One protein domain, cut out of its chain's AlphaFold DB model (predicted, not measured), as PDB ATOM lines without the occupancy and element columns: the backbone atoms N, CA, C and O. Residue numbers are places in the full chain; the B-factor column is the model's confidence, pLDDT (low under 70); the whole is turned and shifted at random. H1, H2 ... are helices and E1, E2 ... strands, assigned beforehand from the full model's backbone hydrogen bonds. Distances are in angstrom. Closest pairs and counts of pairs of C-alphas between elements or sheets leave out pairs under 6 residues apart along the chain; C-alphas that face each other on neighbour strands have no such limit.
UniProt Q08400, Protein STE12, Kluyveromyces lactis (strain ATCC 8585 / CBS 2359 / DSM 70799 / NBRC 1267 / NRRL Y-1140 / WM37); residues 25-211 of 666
ATOM      1  N   GLU A  25     181.783 137.330 128.853       87.46
ATOM      2  CA  GLU A  25     181.455 136.264 129.804       87.46
ATOM      3  C   GLU A  25     181.572 136.727 131.272       87.46
ATOM      4  O   GLU A  25     180.662 136.466 132.056       87.46
ATOM      5  N   GLU A  26     182.604 137.501 131.640       89.80
ATOM      6  CA  GLU A  26     182.718 138.139 132.970       89.80
ATOM      7  C   GLU A  26     181.585 139.140 133.243       89.80
ATOM      8  O   GLU A  26     181.106 139.263 134.377       89.80
ATOM      9  N   VAL A  27     181.157 139.867 132.204       88.49
ATOM     10  CA  VAL A  27     180.036 140.816 132.286       88.49
ATOM     11  C   VAL A  27     178.725 140.051 132.475       88.49
ATOM     12  O   VAL A  27     177.945 140.392 133.364       88.49
ATOM     13  N   GLU A  28     178.491 138.974 131.715       89.44
ATOM     14  CA  GLU A  28     177.292 138.150 131.893       89.44
ATOM     15  C   GLU A  28     177.269 137.449 133.262       89.44
ATOM     16  O   GLU A  28     176.233 137.449 133.927       89.44
ATOM     17  N   GLU A  29     178.399 136.912 133.740       92.49
ATOM     18  CA  GLU A  29     178.518 136.367 135.099       92.49
ATOM     19  C   GLU A  29     178.205 137.438 136.154       92.49
ATOM     20  O   GLU A  29     177.440 137.194 137.089       92.49
ATOM     21  N   SER A  30     178.739 138.650 135.995       92.10
ATOM     22  CA  SER A  30     178.508 139.738 136.947       92.10
ATOM     23  C   SER A  30     177.041 140.180 136.989       92.10
ATOM     24  O   SER A  30     176.514 140.424 138.077       92.10
ATOM     25  N   LEU A  31     176.342 140.171 135.849       90.91
ATOM     26  CA  LEU A  31     174.891 140.375 135.784       90.91
ATOM     27  C   LEU A  31     174.110 139.230 136.452       90.91
ATOM     28  O   LEU A  31     173.221 139.496 137.263       90.91
ATOM     29  N   ARG A  32     174.468 137.965 136.186       93.67
ATOM     30  CA  ARG A  32     173.855 136.788 136.840       93.67
ATOM     31  C   ARG A  32     174.022 136.836 138.370       93.67
ATOM     32  O   ARG A  32     173.090 136.503 139.095       93.67
ATOM     33  N   LEU A  33     175.165 137.309 138.876       94.71
ATOM     34  CA  LEU A  33     175.430 137.479 140.316       94.71
ATOM     35  C   LEU A  33     174.625 138.622 140.963       94.71
ATOM     36  O   LEU A  33     174.268 138.531 142.140       94.71
ATOM     37  N   ILE A  34     174.294 139.684 140.216       94.19
ATOM     38  CA  ILE A  34     173.322 140.693 140.673       94.19
ATOM     39  C   ILE A  34     171.929 140.062 140.791       94.19
ATOM     40  O   ILE A  34     171.225 140.319 141.769       94.19
ATOM     41  N   GLU A  35     171.527 139.241 139.820       94.33
ATOM     42  CA  GLU A  35     170.220 138.582 139.817       94.33
ATOM     43  C   GLU A  35     170.071 137.524 140.911       94.33
ATOM     44  O   GLU A  35     169.030 137.513 141.565       94.33
ATOM     45  N   ASP A  36     171.091 136.710 141.190       96.17
ATOM     46  CA  ASP A  36     171.052 135.753 142.306       96.17
ATOM     47  C   ASP A  36     170.955 136.481 143.661       96.17
ATOM     48  O   ASP A  36     170.134 136.131 144.511       96.17
ATOM     49  N   LEU A  37     171.657 137.610 143.833       96.52
ATOM     50  CA  LEU A  37     171.475 138.459 145.015       96.52
ATOM     51  C   LEU A  37     170.075 139.110 145.070       96.52
ATOM     52  O   LEU A  37     169.503 139.229 146.155       96.52
ATOM     53  N   LYS A  38     169.486 139.531 143.939       94.90
ATOM     54  CA  LYS A  38     168.083 140.003 143.886       94.90
ATOM     55  C   LYS A  38     167.114 138.883 144.276       94.90
ATOM     56  O   LYS A  38     166.224 139.107 145.096       94.90
ATOM     57  N   PHE A  39     167.317 137.680 143.746       95.50
ATOM     58  CA  PHE A  39     166.519 136.493 144.036       95.50
ATOM     59  C   PHE A  39     166.631 136.079 145.506       95.50
ATOM     60  O   PHE A  39     165.610 135.846 146.152       95.50
ATOM     61  N   PHE A  40     167.834 136.075 146.087       96.40
ATOM     62  CA  PHE A  40     168.029 135.851 147.517       96.40
ATOM     63  C   PHE A  40     167.323 136.918 148.361       96.40
ATOM     64  O   PHE A  40     166.604 136.572 149.296       96.40
ATOM     65  N   LEU A  41     167.461 138.206 148.028       96.62
ATOM     66  CA  LEU A  41     166.801 139.279 148.780       96.62
ATOM     67  C   LEU A  41     165.265 139.177 148.721       96.62
ATOM     68  O   LEU A  41     164.599 139.421 149.728       96.62
ATOM     69  N   ALA A  42     164.699 138.717 147.604       94.93
ATOM     70  CA  ALA A  42     163.269 138.428 147.491       94.93
ATOM     71  C   ALA A  42     162.829 137.138 148.222       94.93
ATOM     72  O   ALA A  42     161.719 137.086 148.753       94.93
ATOM     73  N   THR A  43     163.668 136.093 148.261       95.12
ATOM     74  CA  THR A  43     163.255 134.724 148.647       95.12
ATOM     75  C   THR A  43     163.914 134.145 149.903       95.12
ATOM     76  O   THR A  43     163.574 133.027 150.291       95.12
ATOM     77  N   ALA A  44     164.816 134.854 150.593       94.39
ATOM     78  CA  ALA A  44     165.480 134.316 151.788       94.39
ATOM     79  C   ALA A  44     164.508 133.856 152.904       94.39
ATOM     80  O   ALA A  44     164.760 132.793 153.477       94.39
ATOM     81  N   PRO A  45     163.381 134.552 153.176       93.35
ATOM     82  CA  PRO A  45     162.354 134.081 154.114       93.35
ATOM     83  C   PRO A  45     161.493 132.912 153.600       93.35
ATOM     84  O   PRO A  45     160.757 132.305 154.374       93.35
ATOM     85  N   ALA A  46     161.529 132.605 152.299       90.21
ATOM     86  CA  ALA A  46     160.721 131.544 151.703       90.21
ATOM     87  C   ALA A  46     161.356 130.160 151.912       90.21
ATOM     88  O   ALA A  46     162.581 130.012 151.877       90.21
ATOM     89  N   ASN A  47     160.507 129.139 152.083       85.68
ATOM     90  CA  ASN A  47     160.897 127.750 152.364       85.68
ATOM     91  C   ASN A  47     161.832 127.612 153.587       85.68
ATOM     92  O   ASN A  47     162.831 126.890 153.560       85.68
ATOM     93  N   TRP A  48     161.518 128.355 154.652       87.85
ATOM     94  CA  TRP A  48     162.286 128.379 155.894       87.85
ATOM     95  C   TRP A  48     162.190 127.049 156.658       87.85
ATOM     96  O   TRP A  48     161.118 126.452 156.743       87.85
ATOM     97  N   GLN A  49     163.303 126.583 157.229       87.00
ATOM     98  CA  GLN A  49     163.345 125.336 158.000       87.00
ATOM     99  C   GLN A  49     163.052 125.604 159.483       87.00
ATOM    100  O   GLN A  49     163.599 126.541 160.052       87.00
ATOM    101  N   GLU A  50     162.253 124.754 160.135       82.79
ATOM    102  CA  GLU A  50     161.775 124.961 161.520       82.79
ATOM    103  C   GLU A  50     162.892 125.194 162.554       82.79
ATOM    104  O   GLU A  50     162.731 125.990 163.474       82.79
ATOM    105  N   ASN A  51     164.043 124.532 162.389       85.19
ATOM    106  CA  ASN A  51     165.198 124.679 163.285       85.19
ATOM    107  C   ASN A  51     166.136 125.837 162.896       85.19
ATOM    108  O   ASN A  51     167.065 126.152 163.640       85.19
ATOM    109  N   GLN A  52     165.951 126.451 161.724       87.93
ATOM    110  CA  GLN A  52     166.849 127.476 161.205       87.93
ATOM    111  C   GLN A  52     166.538 128.840 161.829       87.93
ATOM    112  O   GLN A  52     165.396 129.281 161.876       87.93
ATOM    113  N   VAL A  53     167.581 129.542 162.274       91.40
ATOM    114  CA  VAL A  53     167.475 130.905 162.834       91.40
ATOM    115  C   VAL A  53     168.183 131.960 161.980       91.40
ATOM    116  O   VAL A  53     167.861 133.143 162.062       91.40
ATOM    117  N   ILE A  54     169.112 131.545 161.107       95.01
ATOM    118  CA  ILE A  54     169.776 132.414 160.126       95.01
ATOM    119  C   ILE A  54     169.925 131.679 158.792       95.01
ATOM    120  O   ILE A  54     170.374 130.532 158.755       95.01
ATOM    121  N   ARG A  55     169.631 132.369 157.687       95.00
ATOM    122  CA  ARG A  55     169.980 131.969 156.318       95.00
ATOM    123  C   ARG A  55     170.982 132.982 155.768       95.00
ATOM    124  O   ARG A  55     170.704 134.179 155.760       95.00
ATOM    125  N   ARG A  56     172.157 132.510 155.348       94.74
ATOM    126  CA  ARG A  56     173.242 133.356 154.828       94.74
ATOM    127  C   ARG A  56     173.353 133.222 153.313       94.74
ATOM    128  O   ARG A  56     173.249 132.112 152.800       94.74
ATOM    129  N   TYR A  57     173.620 134.333 152.643       96.28
ATOM    130  CA  TYR A  57     174.124 134.392 151.271       96.28
ATOM    131  C   TYR A  57     175.575 134.865 151.307       96.28
ATOM    132  O   TYR A  57     175.923 135.689 152.154       96.28
ATOM    133  N   TYR A  58     176.416 134.336 150.424       96.51
ATOM    134  CA  TYR A  58     177.821 134.714 150.298       96.51
ATOM    135  C   TYR A  58     177.987 135.658 149.107       96.51
ATOM    136  O   TYR A  58     177.569 135.328 148.003       96.51
ATOM    137  N   LEU A  59     178.570 136.832 149.342       95.12
ATOM    138  CA  LEU A  59     178.823 137.841 148.315       95.12
ATOM    139  C   LEU A  59     180.178 137.578 147.639       95.12
ATOM    140  O   LEU A  59     180.254 137.281 146.446       95.12
ATOM    141  N   SER A  60     181.246 137.709 148.424       92.15
ATOM    142  CA  SER A  60     182.645 137.753 147.994       92.15
ATOM    143  C   SER A  60     183.569 137.713 149.220       92.15
ATOM    144  O   SER A  60     183.096 137.777 150.356       92.15
ATOM    145  N   ASN A  61     184.890 137.634 149.023       89.60
ATOM    146  CA  ASN A  61     185.850 137.611 150.137       89.60
ATOM    147  C   ASN A  61     185.894 138.941 150.921       89.60
ATOM    148  O   ASN A  61     186.146 138.932 152.122       89.60
ATOM    149  N   ASP A  62     185.652 140.075 150.256       89.36
ATOM    150  CA  ASP A  62     185.713 141.426 150.826       89.36
ATOM    151  C   ASP A  62     184.410 141.851 151.527       89.36
ATOM    152  O   ASP A  62     184.456 142.449 152.604       89.36
ATOM    153  N   GLU A  63     183.244 141.494 150.977       90.74
ATOM    154  CA  GLU A  63     181.941 141.778 151.599       90.74
ATOM    155  C   GLU A  63     181.417 140.624 152.480       90.74
ATOM    156  O   GLU A  63     180.550 140.819 153.334       90.74
ATOM    157  N   GLY A  64     181.938 139.405 152.334       93.64
ATOM    158  CA  GLY A  64     181.572 138.255 153.160       93.64
ATOM    159  C   GLY A  64     180.121 137.803 152.966       93.64
ATOM    160  O   GLY A  64     179.744 137.329 151.896       93.64
ATOM    161  N   PHE A  65     179.303 137.893 154.021       95.30
ATOM    162  CA  PHE A  65     177.950 137.318 154.057       95.30
ATOM    163  C   PHE A  65     176.843 138.355 154.283       95.30
ATOM    164  O   PHE A  65     177.023 139.327 155.015       95.30
ATOM    165  N   VAL A  66     175.656 138.077 153.741       96.80
ATOM    166  CA  VAL A  66     174.379 138.751 154.044       96.80
ATOM    167  C   VAL A  66     173.502 137.780 154.828       96.80
ATOM    168  O   VAL A  66     173.304 136.645 154.396       96.80
ATOM    169  N   SER A  67     172.978 138.204 155.979       96.40
ATOM    170  CA  SER A  67     172.224 137.349 156.902       96.40
ATOM    171  C   SER A  67     170.742 137.725 156.944       96.40
ATOM    172  O   SER A  67     170.375 138.771 157.475       96.40
ATOM    173  N   CYS A  68     169.880 136.829 156.459       97.17
ATOM    174  CA  CYS A  68     168.462 136.828 156.811       97.17
ATOM    175  C   CYS A  68     168.311 136.172 158.183       97.17
ATOM    176  O   CYS A  68     168.733 135.027 158.365       97.17
ATOM    177  N   VAL A  69     167.752 136.893 159.153       96.47
ATOM    178  CA  VAL A  69     167.645 136.444 160.549       96.47
ATOM    179  C   VAL A  69     166.182 136.301 160.938       96.47
ATOM    180  O   VAL A  69     165.433 137.270 160.855       96.47
ATOM    181  N   PHE A  70     165.783 135.115 161.393       95.70
ATOM    182  CA  PHE A  70     164.443 134.860 161.916       95.70
ATOM    183  C   PHE A  70     164.453 134.965 163.444       95.70
ATOM    184  O   PHE A  70     165.219 134.279 164.119       95.70
ATOM    185  N   TRP A  71     163.624 135.854 163.991       94.41
ATOM    186  CA  TRP A  71     163.563 136.142 165.423       94.41
ATOM    187  C   TRP A  71     162.168 136.641 165.816       94.41
ATOM    188  O   TRP A  71     161.614 137.507 165.144       94.41
ATOM    189  N   ASN A  72     161.589 136.135 166.910       92.43
ATOM    190  CA  ASN A  72     160.242 136.510 167.382       92.43
ATOM    191  C   ASN A  72     159.176 136.535 166.257       92.43
ATOM    192  O   ASN A  72     158.411 137.491 166.139       92.43
ATOM    193  N   ASN A  73     159.152 135.493 165.418       92.22
ATOM    194  CA  ASN A  73     158.262 135.333 164.257       92.22
ATOM    195  C   ASN A  73     158.387 136.411 163.157       92.22
ATOM    196  O   ASN A  73     157.519 136.511 162.292       92.22
ATOM    197  N   LEU A  74     159.472 137.191 163.152       94.09
ATOM    198  CA  LEU A  74     159.767 138.217 162.153       94.09
ATOM    199  C   LEU A  74     161.139 137.983 161.508       94.09
ATOM    200  O   LEU A  74     162.055 137.433 162.122       94.09
ATOM    201  N   TYR A  75     161.275 138.430 160.261       96.70
ATOM    202  CA  TYR A  75     162.522 138.370 159.501       96.70
ATOM    203  C   TYR A  75     163.229 139.723 159.538       96.70
ATOM    204  O   TYR A  75     162.608 140.761 159.299       96.70
ATOM    205  N   TYR A  76     164.532 139.705 159.801       97.33
ATOM    206  CA  TYR A  76     165.368 140.886 159.984       97.33
ATOM    207  C   TYR A  76     166.596 140.875 159.077       97.33
ATOM    208  O   TYR A  76     167.145 139.818 158.759       97.33
ATOM    209  N   ILE A  77     167.069 142.078 158.747       97.89
ATOM    210  CA  ILE A  77     168.392 142.337 158.173       97.89
ATOM    211  C   ILE A  77     169.078 143.485 158.927       97.89
ATOM    212  O   ILE A  77     168.441 144.426 159.419       97.89
ATOM    213  N   THR A  78     170.401 143.404 159.066       97.13
ATOM    214  CA  THR A  78     171.188 144.448 159.736       97.13
ATOM    215  C   THR A  78     171.463 145.615 158.786       97.13
ATOM    216  O   THR A  78     171.622 145.427 157.581       97.13
ATOM    217  N   GLY A  79     171.593 146.835 159.322       96.64
ATOM    218  CA  GLY A  79     171.979 147.998 158.510       96.64
ATOM    219  C   GLY A  79     173.320 147.813 157.790       96.64
ATOM    220  O   GLY A  79     173.486 148.290 156.674       96.64
ATOM    221  N   THR A  80     174.255 147.068 158.390       95.38
ATOM    222  CA  THR A  80     175.525 146.706 157.751       95.38
ATOM    223  C   THR A  80     175.340 145.752 156.577       95.38
ATOM    224  O   THR A  80     175.968 145.952 155.548       95.38
ATOM    225  N   ASP A  81     174.470 144.749 156.683       97.38
ATOM    226  CA  ASP A  81     174.268 143.767 155.613       97.38
ATOM    227  C   ASP A  81     173.587 144.411 154.386       97.38
ATOM    228  O   ASP A  81     173.947 144.095 153.254       97.38
ATOM    229  N   ILE A  82     172.691 145.391 154.593       97.61
ATOM    230  CA  ILE A  82     172.118 146.216 153.508       97.61
ATOM    231  C   ILE A  82     173.215 147.008 152.778       97.61
ATOM    232  O   ILE A  82     173.226 147.057 151.547       97.61
ATOM    233  N   VAL A  83     174.152 147.607 153.521       97.13
ATOM    234  CA  VAL A  83     175.291 148.346 152.951       97.13
ATOM    235  C   VAL A  83     176.155 147.436 152.074       97.13
ATOM    236  O   VAL A  83     176.480 147.829 150.955       97.13
ATOM    237  N   ARG A  84     176.443 146.201 152.515       96.66
ATOM    238  CA  ARG A  84     177.198 145.222 151.708       96.66
ATOM    239  C   ARG A  84     176.450 144.795 150.445       96.66
ATOM    240  O   ARG A  84     177.055 144.708 149.384       96.66
ATOM    241  N   CYS A  85     175.123 144.625 150.513       97.24
ATOM    242  CA  CYS A  85     174.301 144.381 149.320       97.24
ATOM    243  C   CYS A  85     174.435 145.517 148.292       97.24
ATOM    244  O   CYS A  85     174.539 145.260 147.095       97.24
ATOM    245  N   CYS A  86     174.435 146.774 148.750       96.96
ATOM    246  CA  CYS A  86     174.587 147.936 147.873       96.96
ATOM    247  C   CYS A  86     176.012 148.037 147.307       96.96
ATOM    248  O   CYS A  86     176.167 148.332 146.124       96.96
ATOM    249  N   ALA A  87     177.036 147.754 148.120       96.70
ATOM    250  CA  ALA A  87     178.436 147.758 147.702       96.70
ATOM    251  C   ALA A  87     178.723 146.687 146.636       96.70
ATOM    252  O   ALA A  87     179.234 147.003 145.564       96.70
ATOM    253  N   TYR A  88     178.295 145.447 146.881       96.75
ATOM    254  CA  TYR A  88     178.460 144.329 145.953       96.75
ATOM    255  C   TYR A  88     177.751 144.559 144.615       96.75
ATOM    256  O   TYR A  88     178.330 144.339 143.553       96.75
ATOM    257  N   ARG A  89     176.507 145.063 144.640       95.55
ATOM    258  CA  ARG A  89     175.791 145.444 143.411       95.55
ATOM    259  C   ARG A  89     176.518 146.542 142.641       95.55
ATOM    260  O   ARG A  89     176.528 146.498 141.420       95.55
ATOM    261  N   MET A  90     177.136 147.500 143.333       95.29
ATOM    262  CA  MET A  90     177.916 148.565 142.701       95.29
ATOM    263  C   MET A  90     179.155 148.000 141.991       95.29
ATOM    264  O   MET A  90     179.338 148.252 140.801       95.29
ATOM    265  N   GLN A  91     179.924 147.146 142.677       94.86
ATOM    266  CA  GLN A  91     181.066 146.424 142.101       94.86
ATOM    267  C   GLN A  91     180.653 145.606 140.868       94.86
ATOM    268  O   GLN A  91     181.235 145.769 139.798       94.86
ATOM    269  N   LYS A  92     179.618 144.764 140.991       94.15
ATOM    270  CA  LYS A  92     179.148 143.871 139.918       94.15
ATOM    271  C   LYS A  92     178.399 144.576 138.783       94.15
ATOM    272  O   LYS A  92     178.278 144.009 137.706       94.15
ATOM    273  N   PHE A  93     177.948 145.813 138.985       93.28
ATOM    274  CA  PHE A  93     177.462 146.685 137.911       93.28
ATOM    275  C   PHE A  93     178.621 147.319 137.111       93.28
ATOM    276  O   PHE A  93     178.377 147.975 136.105       93.28
ATOM    277  N   GLY A  94     179.875 147.131 137.542       93.58
ATOM    278  CA  GLY A  94     181.074 147.672 136.898       93.58
ATOM    279  C   GLY A  94     181.586 148.975 137.521       93.58
ATOM    280  O   GLY A  94     182.314 149.724 136.862       93.58
ATOM    281  N   ARG A  95     181.204 149.292 138.773       95.28
ATOM    282  CA  ARG A  95     181.623 150.514 139.485       95.28
ATOM    283  C   ARG A  95     182.429 150.219 140.752       95.28
ATOM    284  O   ARG A  95     181.926 149.695 141.743       95.28
ATOM    285  N   GLU A  96     183.688 150.635 140.741       95.21
ATOM    286  CA  GLU A  96     184.613 150.560 141.872       95.21
ATOM    287  C   GLU A  96     184.291 151.639 142.920       95.21
ATOM    288  O   GLU A  96     184.052 152.798 142.577       95.21
ATOM    289  N   ILE A  97     184.314 151.287 144.209       96.12
ATOM    290  CA  ILE A  97     183.998 152.209 145.312       96.12
ATOM    291  C   ILE A  97     185.283 152.874 145.820       96.12
ATOM    292  O   ILE A  97     186.000 152.315 146.647       96.12
ATOM    293  N   VAL A  98     185.546 154.095 145.352       95.45
ATOM    294  CA  VAL A  98     186.758 154.864 145.683       95.45
ATOM    295  C   VAL A  98     186.680 155.453 147.097       95.45
ATOM    296  O   VAL A  98     187.618 155.334 147.882       95.45
ATOM    297  N   GLU A  99     185.547 156.056 147.474       94.77
ATOM    298  CA  GLU A  99     185.372 156.701 148.784       94.77
ATOM    299  C   GLU A  99     184.423 155.909 149.697       94.77
ATOM    300  O   GLU A  99     183.361 156.397 150.100       94.77
ATOM    301  N   ARG A 100     184.815 154.680 150.061       94.42
ATOM    302  CA  ARG A 100     183.970 153.736 150.821       94.42
ATOM    303  C   ARG A 100     183.226 154.368 152.006       94.42
ATOM    304  O   ARG A 100     182.018 154.201 152.115       94.42
ATOM    305  N   LYS A 101     183.888 155.184 152.838       95.30
ATOM    306  CA  LYS A 101     183.249 155.854 153.994       95.30
ATOM    307  C   LYS A 101     182.063 156.756 153.609       95.30
ATOM    308  O   LYS A 101     181.029 156.689 154.266       95.30
ATOM    309  N   LYS A 102     182.183 157.569 152.549       95.13
ATOM    310  CA  LYS A 102     181.095 158.457 152.088       95.13
ATOM    311  C   LYS A 102     180.004 157.693 151.329       95.13
ATOM    312  O   LYS A 102     178.856 158.134 151.318       95.13
ATOM    313  N   PHE A 103     180.344 156.561 150.705       96.47
ATOM    314  CA  PHE A 103     179.358 155.643 150.132       96.47
ATOM    315  C   PHE A 103     178.494 155.020 151.239       96.47
ATOM    316  O   PHE A 103     177.274 155.180 151.225       96.47
ATOM    317  N   GLU A 104     179.126 154.405 152.244       97.18
ATOM    318  CA  GLU A 104     178.442 153.804 153.397       97.18
ATOM    319  C   GLU A 104     177.587 154.839 154.152       97.18
ATOM    320  O   GLU A 104     176.429 154.566 154.467       97.18
ATOM    321  N   GLU A 105     178.102 156.055 154.380       96.26
ATOM    322  CA  GLU A 105     177.336 157.155 154.984       96.26
ATOM    323  C   GLU A 105     176.090 157.539 154.169       96.26
ATOM    324  O   GLU A 105     175.039 157.805 154.758       96.26
ATOM    325  N   GLY A 106     176.181 157.532 152.834       95.94
ATOM    326  CA  GLY A 106     175.046 157.771 151.941       95.94
ATOM    327  C   GLY A 106     173.918 156.767 152.179       95.94
ATOM    328  O   GLY A 106     172.806 157.176 152.511       95.94
ATOM    329  N   ILE A 107     174.231 155.466 152.120       97.71
ATOM    330  CA  ILE A 107     173.268 154.385 152.391       97.71
ATOM    331  C   ILE A 107     172.701 154.495 153.814       97.71
ATOM    332  O   ILE A 107     171.494 154.375 154.023       97.71
ATOM    333  N   PHE A 108     173.546 154.774 154.816       97.02
ATOM    334  CA  PHE A 108     173.075 155.004 156.183       97.02
ATOM    335  C   PHE A 108     172.171 156.234 156.302       97.02
ATOM    336  O   PHE A 108     171.339 156.263 157.207       97.02
ATOM    337  N   SER A 109     172.293 157.225 155.415       96.12
ATOM    338  CA  SER A 109     171.378 158.362 155.356       96.12
ATOM    339  C   SER A 109     170.010 157.966 154.809       96.12
ATOM    340  O   SER A 109     168.999 158.287 155.430       96.12
ATOM    341  N   ASP A 110     169.963 157.186 153.731       96.05
ATOM    342  CA  ASP A 110     168.704 156.680 153.168       96.05
ATOM    343  C   ASP A 110     167.967 155.780 154.173       96.05
ATOM    344  O   ASP A 110     166.765 155.923 154.411       96.05
ATOM    345  N   LEU A 111     168.721 154.939 154.888       97.05
ATOM    346  CA  LEU A 111     168.222 154.097 155.975       97.05
ATOM    347  C   LEU A 111     167.741 154.873 157.218       97.05
ATOM    348  O   LEU A 111     167.089 154.271 158.080       97.05
ATOM    349  N   ARG A 112     167.995 156.186 157.352       94.76
ATOM    350  CA  ARG A 112     167.382 157.008 158.422       94.76
ATOM    351  C   ARG A 112     165.882 157.190 158.190       94.76
ATOM    352  O   ARG A 112     165.144 157.137 159.170       94.76
ATOM    353  N   ASN A 113     165.448 157.298 156.931       94.10
ATOM    354  CA  ASN A 113     164.071 157.632 156.537       94.10
ATOM    355  C   ASN A 113     163.034 156.547 156.890       94.10
ATOM    356  O   ASN A 113     161.873 156.861 157.149       94.10
ATOM    357  N   LEU A 114     163.458 155.278 156.938       95.45
ATOM    358  CA  LEU A 114     162.627 154.139 157.352       95.45
ATOM    359  C   LEU A 114     162.165 154.293 158.817       95.45
ATOM    360  O   LEU A 114     162.965 154.615 159.696       95.45
ATOM    361  N   LYS A 115     160.889 154.063 159.125       95.71
ATOM    362  CA  LYS A 115     160.283 154.376 160.429       95.71
ATOM    363  C   LYS A 115     160.478 153.258 161.453       95.71
ATOM    364  O   LYS A 115     160.140 152.098 161.223       95.71
ATOM    365  N   CYS A 116     160.955 153.617 162.644       94.86
ATOM    366  CA  CYS A 116     160.979 152.696 163.781       94.86
ATOM    367  C   CYS A 116     159.542 152.293 164.170       94.86
ATOM    368  O   CYS A 116     158.679 153.155 164.301       94.86
ATOM    369  N   GLY A 117     159.299 150.995 164.357       92.51
ATOM    370  CA  GLY A 117     157.983 150.407 164.626       92.51
ATOM    371  C   GLY A 117     157.198 149.964 163.384       92.51
ATOM    372  O   GLY A 117     156.239 149.219 163.539       92.51
ATOM    373  N   ILE A 118     157.606 150.375 162.174       95.01
ATOM    374  CA  ILE A 118     156.951 150.001 160.901       95.01
ATOM    375  C   ILE A 118     157.941 149.290 159.968       95.01
ATOM    376  O   ILE A 118     157.631 148.238 159.422       95.01
ATOM    377  N   ASP A 119     159.155 149.833 159.847       96.96
ATOM    378  CA  ASP A 119     160.192 149.350 158.928       96.96
ATOM    379  C   ASP A 119     161.417 148.764 159.657       96.96
ATOM    380  O   ASP A 119     162.260 148.095 159.058       96.96
ATOM    381  N   ALA A 120     161.547 149.040 160.958       97.02
ATOM    382  CA  ALA A 120     162.674 148.621 161.790       97.02
ATOM    383  C   ALA A 120     162.325 148.602 163.288       97.02
ATOM    384  O   ALA A 120     161.520 149.418 163.743       97.02
ATOM    385  N   THR A 121     163.004 147.777 164.089       96.21
ATOM    386  CA  THR A 121     163.051 147.941 165.554       96.21
ATOM    387  C   THR A 121     164.249 148.799 165.970       96.21
ATOM    388  O   THR A 121     165.242 148.922 165.250       96.21
ATOM    389  N   LEU A 122     164.150 149.434 167.144       96.06
ATOM    390  CA  LEU A 122     165.232 150.221 167.745       96.06
ATOM    391  C   LEU A 122     165.673 149.562 169.053       96.06
ATOM    392  O   LEU A 122     165.225 149.921 170.144       96.06
ATOM    393  N   GLU A 123     166.553 148.578 168.919       96.31
ATOM    394  CA  GLU A 123     166.980 147.702 170.001       96.31
ATOM    395  C   GLU A 123     167.774 148.432 171.087       96.31
ATOM    396  O   GLU A 123     168.684 149.225 170.815       96.31
ATOM    397  N   LYS A 124     167.448 148.127 172.349       95.78
ATOM    398  CA  LYS A 124     168.191 148.602 173.525       95.78
ATOM    399  C   LYS A 124     169.561 147.905 173.588       95.78
ATOM    400  O   LYS A 124     169.646 146.741 173.205       95.78
ATOM    401  N   PRO A 125     170.627 148.558 174.098       96.07
ATOM    402  CA  PRO A 125     171.929 147.910 174.256       96.07
ATOM    403  C   PRO A 125     171.811 146.593 175.030       96.07
ATOM    404  O   PRO A 125     171.152 146.562 176.068       96.07
ATOM    405  N   LYS A 126     172.483 145.542 174.548       91.98
ATOM    406  CA  LYS A 126     172.419 144.177 175.108       91.98
ATOM    407  C   LYS A 126     171.009 143.544 175.162       91.98
ATOM    408  O   LYS A 126     170.779 142.709 176.031       91.98
ATOM    409  N   SER A 127     170.068 143.909 174.282       95.89
ATOM    410  CA  SER A 127     168.856 143.088 174.103       95.89
ATOM    411  C   SER A 127     169.215 141.705 173.549       95.89
ATOM    412  O   SER A 127     170.260 141.545 172.911       95.89
ATOM    413  N   ASP A 128     168.352 140.712 173.764       95.96
ATOM    414  CA  ASP A 128     168.610 139.327 173.352       95.96
ATOM    415  C   ASP A 128     168.820 139.201 171.833       95.96
ATOM    416  O   ASP A 128     169.714 138.478 171.395       95.96
ATOM    417  N   LEU A 129     168.101 140.001 171.032       95.82
ATOM    418  CA  LEU A 129     168.311 140.113 169.585       95.82
ATOM    419  C   LEU A 129     169.712 140.651 169.247       95.82
ATOM    420  O   LEU A 129     170.399 140.088 168.398       95.82
ATOM    421  N   LEU A 130     170.193 141.703 169.923       96.39
ATOM    422  CA  LEU A 130     171.557 142.203 169.694       96.39
ATOM    423  C   LEU A 130     172.633 141.232 170.192       96.39
ATOM    424  O   LEU A 130     173.693 141.137 169.575       96.39
ATOM    425  N   ALA A 131     172.382 140.506 171.283       95.26
ATOM    426  CA  ALA A 131     173.278 139.464 171.774       95.26
ATOM    427  C   ALA A 131     173.365 138.293 170.779       95.26
ATOM    428  O   ALA A 131     174.465 137.836 170.467       95.26
ATOM    429  N   PHE A 132     172.229 137.871 170.217       95.02
ATOM    430  CA  PHE A 132     172.141 136.859 169.166       95.02
ATOM    431  C   PHE A 132     172.849 137.298 167.874       95.02
ATOM    432  O   PHE A 132     173.685 136.558 167.350       95.02
ATOM    433  N   LEU A 133     172.578 138.513 167.383       95.98
ATOM    434  CA  LEU A 133     173.216 139.072 166.182       95.98
ATOM    435  C   LEU A 133     174.733 139.242 166.356       95.98
ATOM    436  O   LEU A 133     175.486 139.024 165.409       95.98
ATOM    437  N   TYR A 134     175.191 139.589 167.561       95.18
ATOM    438  CA  TYR A 134     176.615 139.662 167.891       95.18
ATOM    439  C   TYR A 134     177.265 138.272 167.953       95.18
ATOM    440  O   TYR A 134     178.300 138.061 167.326       95.18
ATOM    441  N   LYS A 135     176.642 137.298 168.640       94.93
ATOM    442  CA  LYS A 135     177.120 135.901 168.701       94.93
ATOM    443  C   LYS A 135     177.287 135.297 167.301       94.93
ATOM    444  O   LYS A 135     178.229 134.553 167.064       94.93
ATOM    445  N   ASN A 136     176.394 135.646 166.377       93.43
ATOM    446  CA  ASN A 136     176.398 135.155 165.001       93.43
ATOM    447  C   ASN A 136     177.249 135.992 164.020       93.43
ATOM    448  O   ASN A 136     177.195 135.737 162.816       93.43
ATOM    449  N   MET A 137     178.035 136.966 164.494       92.64
ATOM    450  CA  MET A 137     178.856 137.881 163.676       92.64
ATOM    451  C   MET A 137     178.075 138.791 162.702       92.64
ATOM    452  O   MET A 137     178.680 139.476 161.881       92.64
ATOM    453  N   CYS A 138     176.745 138.870 162.809       93.79
ATOM    454  CA  CYS A 138     175.922 139.782 162.007       93.79
ATOM    455  C   CYS A 138     176.119 141.256 162.420       93.79
ATOM    456  O   CYS A 138     175.891 142.155 161.615       93.79
ATOM    457  N   LEU A 139     176.542 141.514 163.668       94.38
ATOM    458  CA  LEU A 139     176.852 142.850 164.193       94.38
ATOM    459  C   LEU A 139     178.172 142.863 164.975       94.38
ATOM    460  O   LEU A 139     178.370 142.067 165.888       94.38
ATOM    461  N   LYS A 140     179.033 143.858 164.711       92.57
ATOM    462  CA  LYS A 140     180.316 144.047 165.421       92.57
ATOM    463  C   LYS A 140     180.178 144.613 166.849       92.57
ATOM    464  O   LYS A 140     181.164 144.660 167.576       92.57
ATOM    465  N   THR A 141     178.994 145.074 167.277       93.31
ATOM    466  CA  THR A 141     178.765 145.573 168.654       93.31
ATOM    467  C   THR A 141     177.336 145.319 169.144       93.31
ATOM    468  O   THR A 141     176.411 145.230 168.341       93.31
ATOM    469  N   GLN A 142     177.140 145.321 170.469       92.52
ATOM    470  CA  GLN A 142     175.823 145.276 171.133       92.52
ATOM    471  C   GLN A 142     175.332 146.669 171.603       92.52
ATOM    472  O   GLN A 142     174.590 146.781 172.583       92.52
ATOM    473  N   LYS A 143     175.778 147.757 170.953       94.93
ATOM    474  CA  LYS A 143     175.273 149.123 171.211       94.93
ATOM    475  C   LYS A 143     173.826 149.269 170.713       94.93
ATOM    476  O   LYS A 143     173.407 148.505 169.848       94.93
ATOM    477  N   LYS A 144     173.090 150.275 171.214       96.13
ATOM    478  CA  LYS A 144     171.736 150.633 170.735       96.13
ATOM    479  C   LYS A 144     171.753 150.770 169.208       96.13
ATOM    480  O   LYS A 144     172.512 151.592 168.699       96.13
ATOM    481  N   GLN A 145     170.949 149.982 168.502       95.24
ATOM    482  CA  GLN A 145     171.002 149.867 167.040       95.24
ATOM    483  C   GLN A 145     169.604 149.736 166.436       95.24
ATOM    484  O   GLN A 145     168.670 149.270 167.084       95.24
ATOM    485  N   LYS A 146     169.477 150.171 165.182       96.24
ATOM    486  CA  LYS A 146     168.277 150.017 164.360       96.24
ATOM    487  C   LYS A 146     168.433 148.742 163.529       96.24
ATOM    488  O   LYS A 146     169.421 148.622 162.803       96.24
ATOM    489  N   VAL A 147     167.507 147.799 163.669       96.57
ATOM    490  CA  VAL A 147     167.497 146.523 162.932       96.57
ATOM    491  C   VAL A 147     166.255 146.517 162.050       96.57
ATOM    492  O   VAL A 147     165.167 146.818 162.532       96.57
ATOM    493  N   PHE A 148     166.408 146.248 160.758       97.97
ATOM    494  CA  PHE A 148     165.353 146.474 159.770       97.97
ATOM    495  C   PHE A 148     164.541 145.200 159.549       97.97
ATOM    496  O   PHE A 148     165.111 144.108 159.542       97.97
ATOM    497  N   PHE A 149     163.228 145.328 159.358       97.36
ATOM    498  CA  PHE A 149     162.400 144.200 158.936       97.36
ATOM    499  C   PHE A 149     162.695 143.889 157.469       97.36
ATOM    500  O   PHE A 149     162.721 144.796 156.639       97.36
ATOM    501  N   TRP A 150     162.893 142.611 157.146       97.36
ATOM    502  CA  TRP A 150     163.350 142.154 155.828       97.36
ATOM    503  C   TRP A 150     162.510 142.726 154.676       97.36
ATOM    504  O   TRP A 150     163.034 143.367 153.771       97.36
ATOM    505  N   PHE A 151     161.187 142.570 154.756       94.85
ATOM    506  CA  PHE A 151     160.249 143.000 153.713       94.85
ATOM    507  C   PHE A 151     160.012 144.521 153.643       94.85
ATOM    508  O   PHE A 151     159.352 144.985 152.714       94.85
ATOM    509  N   SER A 152     160.521 145.294 154.609       95.36
ATOM    510  CA  SER A 152     160.363 146.757 154.656       95.36
ATOM    511  C   SER A 152     161.564 147.513 154.075       95.36
ATOM    512  O   SER A 152     161.531 148.741 153.992       95.36
ATOM    513  N   VAL A 153     162.634 146.817 153.673       96.31
ATOM    514  CA  VAL A 153     163.818 147.436 153.059       96.31
ATOM    515  C   VAL A 153     163.667 147.450 151.532       96.31
ATOM    516  O   VAL A 153     163.683 146.391 150.904       96.31
ATOM    517  N   PRO A 154     163.571 148.624 150.878       94.77
ATOM    518  CA  PRO A 154     163.430 148.701 149.429       94.77
ATOM    519  C   PRO A 154     164.809 148.587 148.753       94.77
ATOM    520  O   PRO A 154     165.338 149.566 148.231       94.77
ATOM    521  N   HIS A 155     165.414 147.395 148.792       95.23
ATOM    522  CA  HIS A 155     166.798 147.125 148.357       95.23
ATOM    523  C   HIS A 155     167.158 147.698 146.979       95.23
ATOM    524  O   HIS A 155     168.208 148.316 146.812       95.23
ATOM    525  N   ASP A 156     166.279 147.514 145.997       93.87
ATOM    526  CA  ASP A 156     166.499 147.949 144.616       93.87
ATOM    527  C   ASP A 156     166.448 149.474 144.474       93.87
ATOM    528  O   ASP A 156     167.261 150.056 143.756       93.87
ATOM    529  N   ARG A 157     165.591 150.134 145.263       93.76
ATOM    530  CA  ARG A 157     165.577 151.593 145.379       93.76
ATOM    531  C   ARG A 157     166.818 152.118 146.097       93.76
ATOM    532  O   ARG A 157     167.393 153.085 145.632       93.76
ATOM    533  N   LEU A 158     167.261 151.492 147.191       95.83
ATOM    534  CA  LEU A 158     168.473 151.926 147.906       95.83
ATOM    535  C   LEU A 158     169.724 151.858 147.016       95.83
ATOM    536  O   LEU A 158     170.595 152.716 147.120       95.83
ATOM    537  N   PHE A 159     169.794 150.876 146.113       95.59
ATOM    538  CA  PHE A 159     170.830 150.822 145.081       95.59
ATOM    539  C   PHE A 159     170.687 151.960 144.053       95.59
ATOM    540  O   PHE A 159     171.671 152.643 143.768       95.59
ATOM    541  N   ALA A 160     169.475 152.208 143.540       94.30
ATOM    542  CA  ALA A 160     169.218 153.290 142.587       94.30
ATOM    543  C   ALA A 160     169.486 154.684 143.192       94.30
ATOM    544  O   ALA A 160     170.278 155.434 142.633       94.30
ATOM    545  N   ASP A 161     168.922 155.006 144.360       94.49
ATOM    546  CA  ASP A 161     169.106 156.281 145.076       94.49
ATOM    547  C   ASP A 161     170.607 156.548 145.371       94.49
ATOM    548  O   ASP A 161     171.076 157.691 145.328       94.49
ATOM    549  N   ALA A 162     171.402 155.494 145.613       95.72
ATOM    550  CA  ALA A 162     172.850 155.589 145.803       95.72
ATOM    551  C   ALA A 162     173.633 155.829 144.501       95.72
ATOM    552  O   ALA A 162     174.564 156.637 144.492       95.72
ATOM    553  N   LEU A 163     173.264 155.149 143.413       94.79
ATOM    554  CA  LEU A 163     173.878 155.329 142.096       94.79
ATOM    555  C   LEU A 163     173.515 156.695 141.494       94.79
ATOM    556  O   LEU A 163     174.387 157.385 140.973       94.79
ATOM    557  N   GLU A 164     172.270 157.148 141.649       93.33
ATOM    558  CA  GLU A 164     171.817 158.472 141.207       93.33
ATOM    559  C   GLU A 164     172.606 159.591 141.899       93.33
ATOM    560  O   GLU A 164     173.093 160.516 141.253       93.33
ATOM    561  N   ARG A 165     172.800 159.480 143.220       93.38
ATOM    562  CA  ARG A 165     173.632 160.390 144.020       93.38
ATOM    563  C   ARG A 165     175.077 160.453 143.527       93.38
ATOM    564  O   ARG A 165     175.693 161.515 143.585       93.38
ATOM    565  N   ASP A 166     175.624 159.327 143.088       92.74
ATOM    566  CA  ASP A 166     176.990 159.236 142.584       92.74
ATOM    567  C   ASP A 166     177.124 159.867 141.191       92.74
ATOM    568  O   ASP A 166     177.996 160.705 140.964       92.74
ATOM    569  N   LEU A 167     176.186 159.558 140.293       91.98
ATOM    570  CA  LEU A 167     176.086 160.146 138.957       91.98
ATOM    571  C   LEU A 167     175.861 161.668 139.016       91.98
ATOM    572  O   LEU A 167     176.526 162.406 138.288       91.98
ATOM    573  N   LYS A 168     175.025 162.149 139.950       91.88
ATOM    574  CA  LYS A 168     174.826 163.581 140.249       91.88
ATOM    575  C   LYS A 168     176.103 164.281 140.712       91.88
ATOM    576  O   LYS A 168     176.294 165.456 140.400       91.88
ATOM    577  N   ARG A 169     176.995 163.598 141.440       91.85
ATOM    578  CA  ARG A 169     178.307 164.163 141.811       91.85
ATOM    579  C   ARG A 169     179.182 164.320 140.572       91.85
ATOM    580  O   ARG A 169     179.625 165.438 140.311       91.85
ATOM    581  N   SER A 170     179.314 163.262 139.768       88.78
ATOM    582  CA  SER A 170     180.066 163.287 138.507       88.78
ATOM    583  C   SER A 170     179.578 164.374 137.545       88.78
ATOM    584  O   SER A 170     180.393 165.128 137.019       88.78
ATOM    585  N   SER A 171     178.261 164.512 137.344       87.06
ATOM    586  CA  SER A 171     177.692 165.530 136.445       87.06
ATOM    587  C   SER A 171     177.881 166.964 136.951       87.06
ATOM    588  O   SER A 171     177.917 167.894 136.153       87.06
ATOM    589  N   THR A 172     178.018 167.150 138.267       90.19
ATOM    590  CA  THR A 172     178.234 168.459 138.914       90.19
ATOM    591  C   THR A 172     179.727 168.735 139.168       90.19
ATOM    592  O   THR A 172     180.076 169.646 139.916       90.19
ATOM    593  N   GLY A 173     180.638 167.928 138.606       86.70
ATOM    594  CA  GLY A 173     182.091 168.069 138.793       86.70
ATOM    595  C   GLY A 173     182.586 167.841 140.229       86.70
ATOM    596  O   GLY A 173     183.741 168.124 140.542       86.70
ATOM    597  N   SER A 174     181.728 167.333 141.116       89.84
ATOM    598  CA  SER A 174     182.099 166.936 142.474       89.84
ATOM    599  C   SER A 174     182.729 165.548 142.452       89.84
ATOM    600  O   SER A 174     182.291 164.690 141.688       89.84
ATOM    601  N   GLN A 175     183.708 165.296 143.326       91.26
ATOM    602  CA  GLN A 175     184.313 163.966 143.453       91.26
ATOM    603  C   GLN A 175     183.224 162.910 143.732       91.26
ATOM    604  O   GLN A 175     182.512 163.031 144.741       91.26
ATOM    605  N   PRO A 176     183.046 161.909 142.850       92.80
ATOM    606  CA  PRO A 176     182.097 160.838 143.081       92.80
ATOM    607  C   PRO A 176     182.653 159.852 144.109       92.80
ATOM    608  O   PRO A 176     183.856 159.728 144.329       92.80
ATOM    609  N   THR A 177     181.743 159.119 144.736       94.65
ATOM    610  CA  THR A 177     182.071 158.026 145.652       94.65
ATOM    611  C   THR A 177     182.479 156.746 144.920       94.65
ATOM    612  O   THR A 177     183.160 155.908 145.516       94.65
ATOM    613  N   THR A 178     182.085 156.589 143.651       95.75
ATOM    614  CA  THR A 178     182.386 155.419 142.814       95.75
ATOM    615  C   THR A 178     182.864 155.821 141.414       95.75
ATOM    616  O   THR A 178     182.600 156.925 140.939       95.75
ATOM    617  N   ARG A 179     183.573 154.919 140.734       94.37
ATOM    618  CA  ARG A 179     184.107 155.100 139.377       94.37
ATOM    619  C   ARG A 179     183.655 153.942 138.496       94.37
ATOM    620  O   ARG A 179     183.818 152.796 138.895       94.37
ATOM    621  N   ALA A 180     183.133 154.221 137.300       93.81
ATOM    622  CA  ALA A 180     182.917 153.178 136.296       93.81
ATOM    623  C   ALA A 180     184.272 152.644 135.800       93.81
ATOM    624  O   ALA A 180     185.153 153.430 135.449       93.81
ATOM    625  N   VAL A 181     184.428 151.322 135.825       93.30
ATOM    626  CA  VAL A 181     185.660 150.592 135.471       93.30
ATOM    627  C   VAL A 181     185.377 149.501 134.439       93.30
ATOM    628  O   VAL A 181     186.257 149.191 133.642       93.30
ATOM    629  N   SER A 182     184.161 148.948 134.402       91.22
ATOM    630  CA  SER A 182     183.767 147.948 133.409       91.22
ATOM    631  C   SER A 182     182.292 148.043 133.012       91.22
ATOM    632  O   SER A 182     181.536 148.878 133.519       91.22
ATOM    633  N   GLU A 183     181.886 147.213 132.053       88.65
ATOM    634  CA  GLU A 183     180.492 147.104 131.630       88.65
ATOM    635  C   GLU A 183     179.637 146.341 132.659       88.65
ATOM    636  O   GLU A 183     180.152 145.451 133.336       88.65
ATOM    637  N   PRO A 184     178.333 146.660 132.796       88.67
ATOM    638  CA  PRO A 184     177.542 147.619 132.005       88.67
ATOM    639  C   PRO A 184     177.721 149.113 132.361       88.67
ATOM    640  O   PRO A 184     177.122 149.965 131.700       88.67
ATOM    641  N   ALA A 185     178.482 149.469 133.404       90.46
ATOM    642  CA  ALA A 185     178.570 150.850 133.893       90.46
ATOM    643  C   ALA A 185     179.377 151.828 133.022       90.46
ATOM    644  O   ALA A 185     179.248 153.036 133.236       90.46
ATOM    645  N   LEU A 186     180.206 151.351 132.088       89.22
ATOM    646  CA  LEU A 186     180.916 152.207 131.127       89.22
ATOM    647  C   LEU A 186     179.989 152.684 129.998       89.22
ATOM    648  O   LEU A 186     179.987 153.869 129.664       89.22
ATOM    649  N   SER A 187     179.164 151.790 129.448       86.94
ATOM    650  CA  SER A 187     178.158 152.117 128.431       86.94
ATOM    651  C   SER A 187     176.915 152.807 129.002       86.94
ATOM    652  O   SER A 187     176.217 153.498 128.257       86.94
ATOM    653  N   PHE A 188     176.627 152.649 130.301       88.21
ATOM    654  CA  PHE A 188     175.433 153.214 130.931       88.21
ATOM    655  C   PHE A 188     175.421 154.753 130.907       88.21
ATOM    656  O   PHE A 188     176.200 155.421 131.595       88.21
ATOM    657  N   ARG A 189     174.472 155.324 130.158       84.60
ATOM    658  CA  ARG A 189     174.212 156.769 130.101       84.60
ATOM    659  C   ARG A 189     172.983 157.102 130.937       84.60
ATOM    660  O   ARG A 189     171.903 156.588 130.682       84.60
ATOM    661  N   TRP A 190     173.159 157.981 131.919       86.51
ATOM    662  CA  TRP A 190     172.075 158.431 132.787       86.51
ATOM    663  C   TRP A 190     171.361 159.653 132.208       86.51
ATOM    664  O   TRP A 190     171.982 160.698 131.998       86.51
ATOM    665  N   GLU A 191     170.048 159.545 132.015       86.30
ATOM    666  CA  GLU A 191     169.204 160.657 131.580       86.30
ATOM    667  C   GLU A 191     168.469 161.267 132.779       86.30
ATOM    668  O   GLU A 191     167.399 160.814 133.190       86.30
ATOM    669  N   ALA A 192     169.056 162.328 133.340       81.75
ATOM    670  CA  ALA A 192     168.546 163.033 134.522       81.75
ATOM    671  C   ALA A 192     167.174 163.711 134.328       81.75
ATOM    672  O   ALA A 192     166.490 163.993 135.308       81.75
ATOM    673  N   ASN A 193     166.790 163.973 133.073       81.21
ATOM    674  CA  ASN A 193     165.555 164.668 132.692       81.21
ATOM    675  C   ASN A 193     164.493 163.716 132.103       81.21
ATOM    676  O   ASN A 193     163.548 164.181 131.471       81.21
ATOM    677  N   SER A 194     164.673 162.399 132.240       80.45
ATOM    678  CA  SER A 194     163.723 161.400 131.743       80.45
ATOM    679  C   SER A 194     162.562 161.197 132.722       80.45
ATOM    680  O   SER A 194     162.773 161.165 133.933       80.45
ATOM    681  N   ASP A 195     161.350 160.974 132.204       82.41
ATOM    682  CA  ASP A 195     160.191 160.534 133.003       82.41
ATOM    683  C   ASP A 195     160.363 159.098 133.555       82.41
ATOM    684  O   ASP A 195     159.593 158.645 134.404       82.41
ATOM    685  N   VAL A 196     161.367 158.360 133.062       82.66
ATOM    686  CA  VAL A 196     161.676 156.971 133.427       82.66
ATOM    687  C   VAL A 196     162.642 156.938 134.614       82.66
ATOM    688  O   VAL A 196     163.706 157.563 134.571       82.66
ATOM    689  N   SER A 197     162.314 156.180 135.670       84.26
ATOM    690  CA  SER A 197     163.149 156.125 136.879       84.26
ATOM    691  C   SER A 197     164.521 155.503 136.600       84.26
ATOM    692  O   SER A 197     164.661 154.655 135.718       84.26
ATOM    693  N   LEU A 198     165.547 155.869 137.380       83.65
ATOM    694  CA  LEU A 198     166.898 155.324 137.193       83.65
ATOM    695  C   LEU A 198     166.931 153.784 137.257       83.65
ATOM    696  O   LEU A 198     167.694 153.160 136.525       83.65
ATOM    697  N   TYR A 199     166.100 153.162 138.096       80.83
ATOM    698  CA  TYR A 199     166.014 151.701 138.181       80.83
ATOM    699  C   TYR A 199     165.520 151.074 136.865       80.83
ATOM    700  O   TYR A 199     166.053 150.055 136.417       80.83
ATOM    701  N   ASP A 200     164.552 151.714 136.211       83.83
ATOM    702  CA  ASP A 200     164.005 151.263 134.931       83.83
ATOM    703  C   ASP A 200     164.993 151.550 133.785       83.83
ATOM    704  O   ASP A 200     165.216 150.681 132.944       83.83
ATOM    705  N   GLN A 201     165.675 152.709 133.797       86.35
ATOM    706  CA  GLN A 201     166.780 153.021 132.871       86.35
ATOM    707  C   GLN A 201     167.881 151.943 132.932       86.35
ATOM    708  O   GLN A 201     168.320 151.445 131.897       86.35
ATOM    709  N   ILE A 202     168.296 151.542 134.140       82.45
ATOM    710  CA  ILE A 202     169.298 150.485 134.356       82.45
ATOM    711  C   ILE A 202     168.793 149.127 133.866       82.45
ATOM    712  O   ILE A 202     169.542 148.405 133.214       82.45
ATOM    713  N   THR A 203     167.540 148.772 134.162       80.44
ATOM    714  CA  THR A 203     166.966 147.477 133.761       80.44
ATOM    715  C   THR A 203     166.905 147.365 132.233       80.44
ATOM    716  O   THR A 203     167.443 146.416 131.668       80.44
ATOM    717  N   ASN A 204     166.390 148.396 131.553       83.02
ATOM    718  CA  ASN A 204     166.342 148.463 130.089       83.02
ATOM    719  C   ASN A 204     167.740 148.394 129.444       83.02
ATOM    720  O   ASN A 204     167.911 147.767 128.399       83.02
ATOM    721  N   HIS A 205     168.752 149.014 130.063       83.34
ATOM    722  CA  HIS A 205     170.143 148.958 129.597       83.34
ATOM    723  C   HIS A 205     170.741 147.551 129.729       83.34
ATOM    724  O   HIS A 205     171.334 147.038 128.782       83.34
ATOM    725  N   VAL A 206     170.538 146.898 130.877       81.49
ATOM    726  CA  VAL A 206     171.003 145.523 131.131       81.49
ATOM    727  C   VAL A 206     170.341 144.521 130.182       81.49
ATOM    728  O   VAL A 206     171.028 143.654 129.641       81.49
ATOM    729  N   ASP A 207     169.041 144.657 129.922       82.64
ATOM    730  CA  ASP A 207     168.327 143.773 128.997       82.64
ATOM    731  C   ASP A 207     168.715 144.018 127.525       82.64
ATOM    732  O   ASP A 207     168.783 143.066 126.749       82.64
ATOM    733  N   SER A 208     169.084 145.250 127.150       82.67
ATOM    734  CA  SER A 208     169.640 145.556 125.817       82.67
ATOM    735  C   SER A 208     171.033 144.937 125.616       82.67
ATOM    736  O   SER A 208     171.300 144.295 124.601       82.67
ATOM    737  N   GLN A 209     171.910 145.012 126.623       74.43
ATOM    738  CA  GLN A 209     173.224 144.348 126.583       74.43
ATOM    739  C   GLN A 209     173.107 142.814 126.434       74.43
ATOM    740  O   GLN A 209     174.008 142.156 125.907       74.43
ATOM    741  N   ARG A 210     171.976 142.224 126.846       72.63
ATOM    742  CA  ARG A 210     171.664 140.791 126.695       72.63
ATOM    743  C   ARG A 210     171.110 140.408 125.323       72.63
ATOM    744  O   ARG A 210     171.237 139.246 124.936       72.63
ATOM    745  N   THR A 211     170.502 141.333 124.577       72.50
ATOM    746  CA  THR A 211     170.090 141.055 123.191       72.50
ATOM    747  C   THR A 211     171.278 141.087 122.239       72.50
ATOM    748  O   THR A 211     171.376 140.220 121.372       72.50
TER     749      THR A 211
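What this domain is: This is residues 25 to 211 of the 666 residues of the protein "Protein STE12" of Kluyveromyces lactis (strain ATCC 8585 / CBS 2359 / DSM 70799 / NBRC 1267 / NRRL Y-1140 / WM37) (UniProt Q08400). A strongly twisted sheet of five strands makes one end of the body, and two long helices, H1 and H2, run side by side in opposite ways between one of its faces and the other end, H1 over that face with its later residues, 33 to 43, and H2 starting there and making the core. H3 and H5 cross H2 on its side away from H1, and beyond the sheet the small two-strand sheet of E4 and E7 packs on H2 and H6 meets H5 almost at a right angle; the short H4 is on the opposite face of the large sheet. The 187 residues printed have six named helices and seven named strands, in the order H1 E1 E2 E3 H2 E4 H3 E5 H4 E6 H5 E7 H6, class mixed, helices and strands. The large sheet runs E1, E2, E3, E6, E5, and both sheets are antiparallel. The whole is compact, with a radius of gyration of the C-alphas of 17.2 A and spans of 47 by 33 by 32 A.

Where its parts are: Find C-alpha 25 at (181.455, 136.264, 129.804); from there H1, residues 25 to 43, runs 26.2 A. Next come E1, residues 54 to 60, 18.5 A; E2, residues 64 to 71, 21.9 A; and E3, residues 74 to 78, 13.2 A. H2 starts at once, with C-alpha 79 at (171.979, 147.998, 158.510), and runs 20.3 A to residue 92. Then read E4, residues 95 to 97; H3, residues 100 to 110, 15.7 A; E5, residues 120 to 123; H4, residues 128 to 135, 10.3 A; and E6, residues 145 to 149, 13.1 A. H5, residues 155 to 171, is 24.5 A long, E7 is residues 178 to 180, and H6, residues 198 to 211, runs 20.2 A to C-alpha 211 at (170.090, 141.055, 123.191).

How they stand to each other: Begin at the large sheet, where E1, E2 and E3 form a meander, each strand the antiparallel neighbour of the one before, and two hairpins. Look for N 57 and O 66 at 2.9 A between E1 and E2, N 69 and O 76 at 3.0 A between E2 and E3, N 77 and O 148 at 2.9 A between E3 and E6, and N 121 and O 147 at 2.8 A between E6 and E5. H1 and H2 lie on the same face. H1 is at a height of 10.6 A over the sheet, and H2 at 7.9 A, over E2. H4, at a height of 7.5 A, is on the opposite face. H1 touches H2 with residues 30 to 37 alone, at a shallow tilt of 25 degrees, opposite ways; the closest C-alphas, of Ser 30 and Lys 92, are 5.1 A apart. H2 touches H5 at a steep tilt of 60 degrees, closest at the C-alphas of Cys 86 and Phe 159, 5.5 A. H2 also touches H3, at a steep tilt of 59 degrees, with the C-alphas of Val 83 and Glu 104 closest at 6.3 A. H6 touches H5 with residues 198 to 199 alone, about perpendicular at 86 degrees, closest at the C-alphas of Tyr 199 and Ala 160, 5.7 A. Between E4 and E7, N 96 and O 179 are 2.8 A apart. In each of the six helices every O i to N i+4 pair is within hydrogen-bond range.

The domain as a whole: The two C-alphas farthest apart, those of Glu 50 and Gly 173, are 52.8 A apart. The printed part has no cut. The link from E7 to H6, residues 181 to 197, is long. The mean pLDDT of the printed part is 92.5 and that of H6 is 81; no printed residue is under 70.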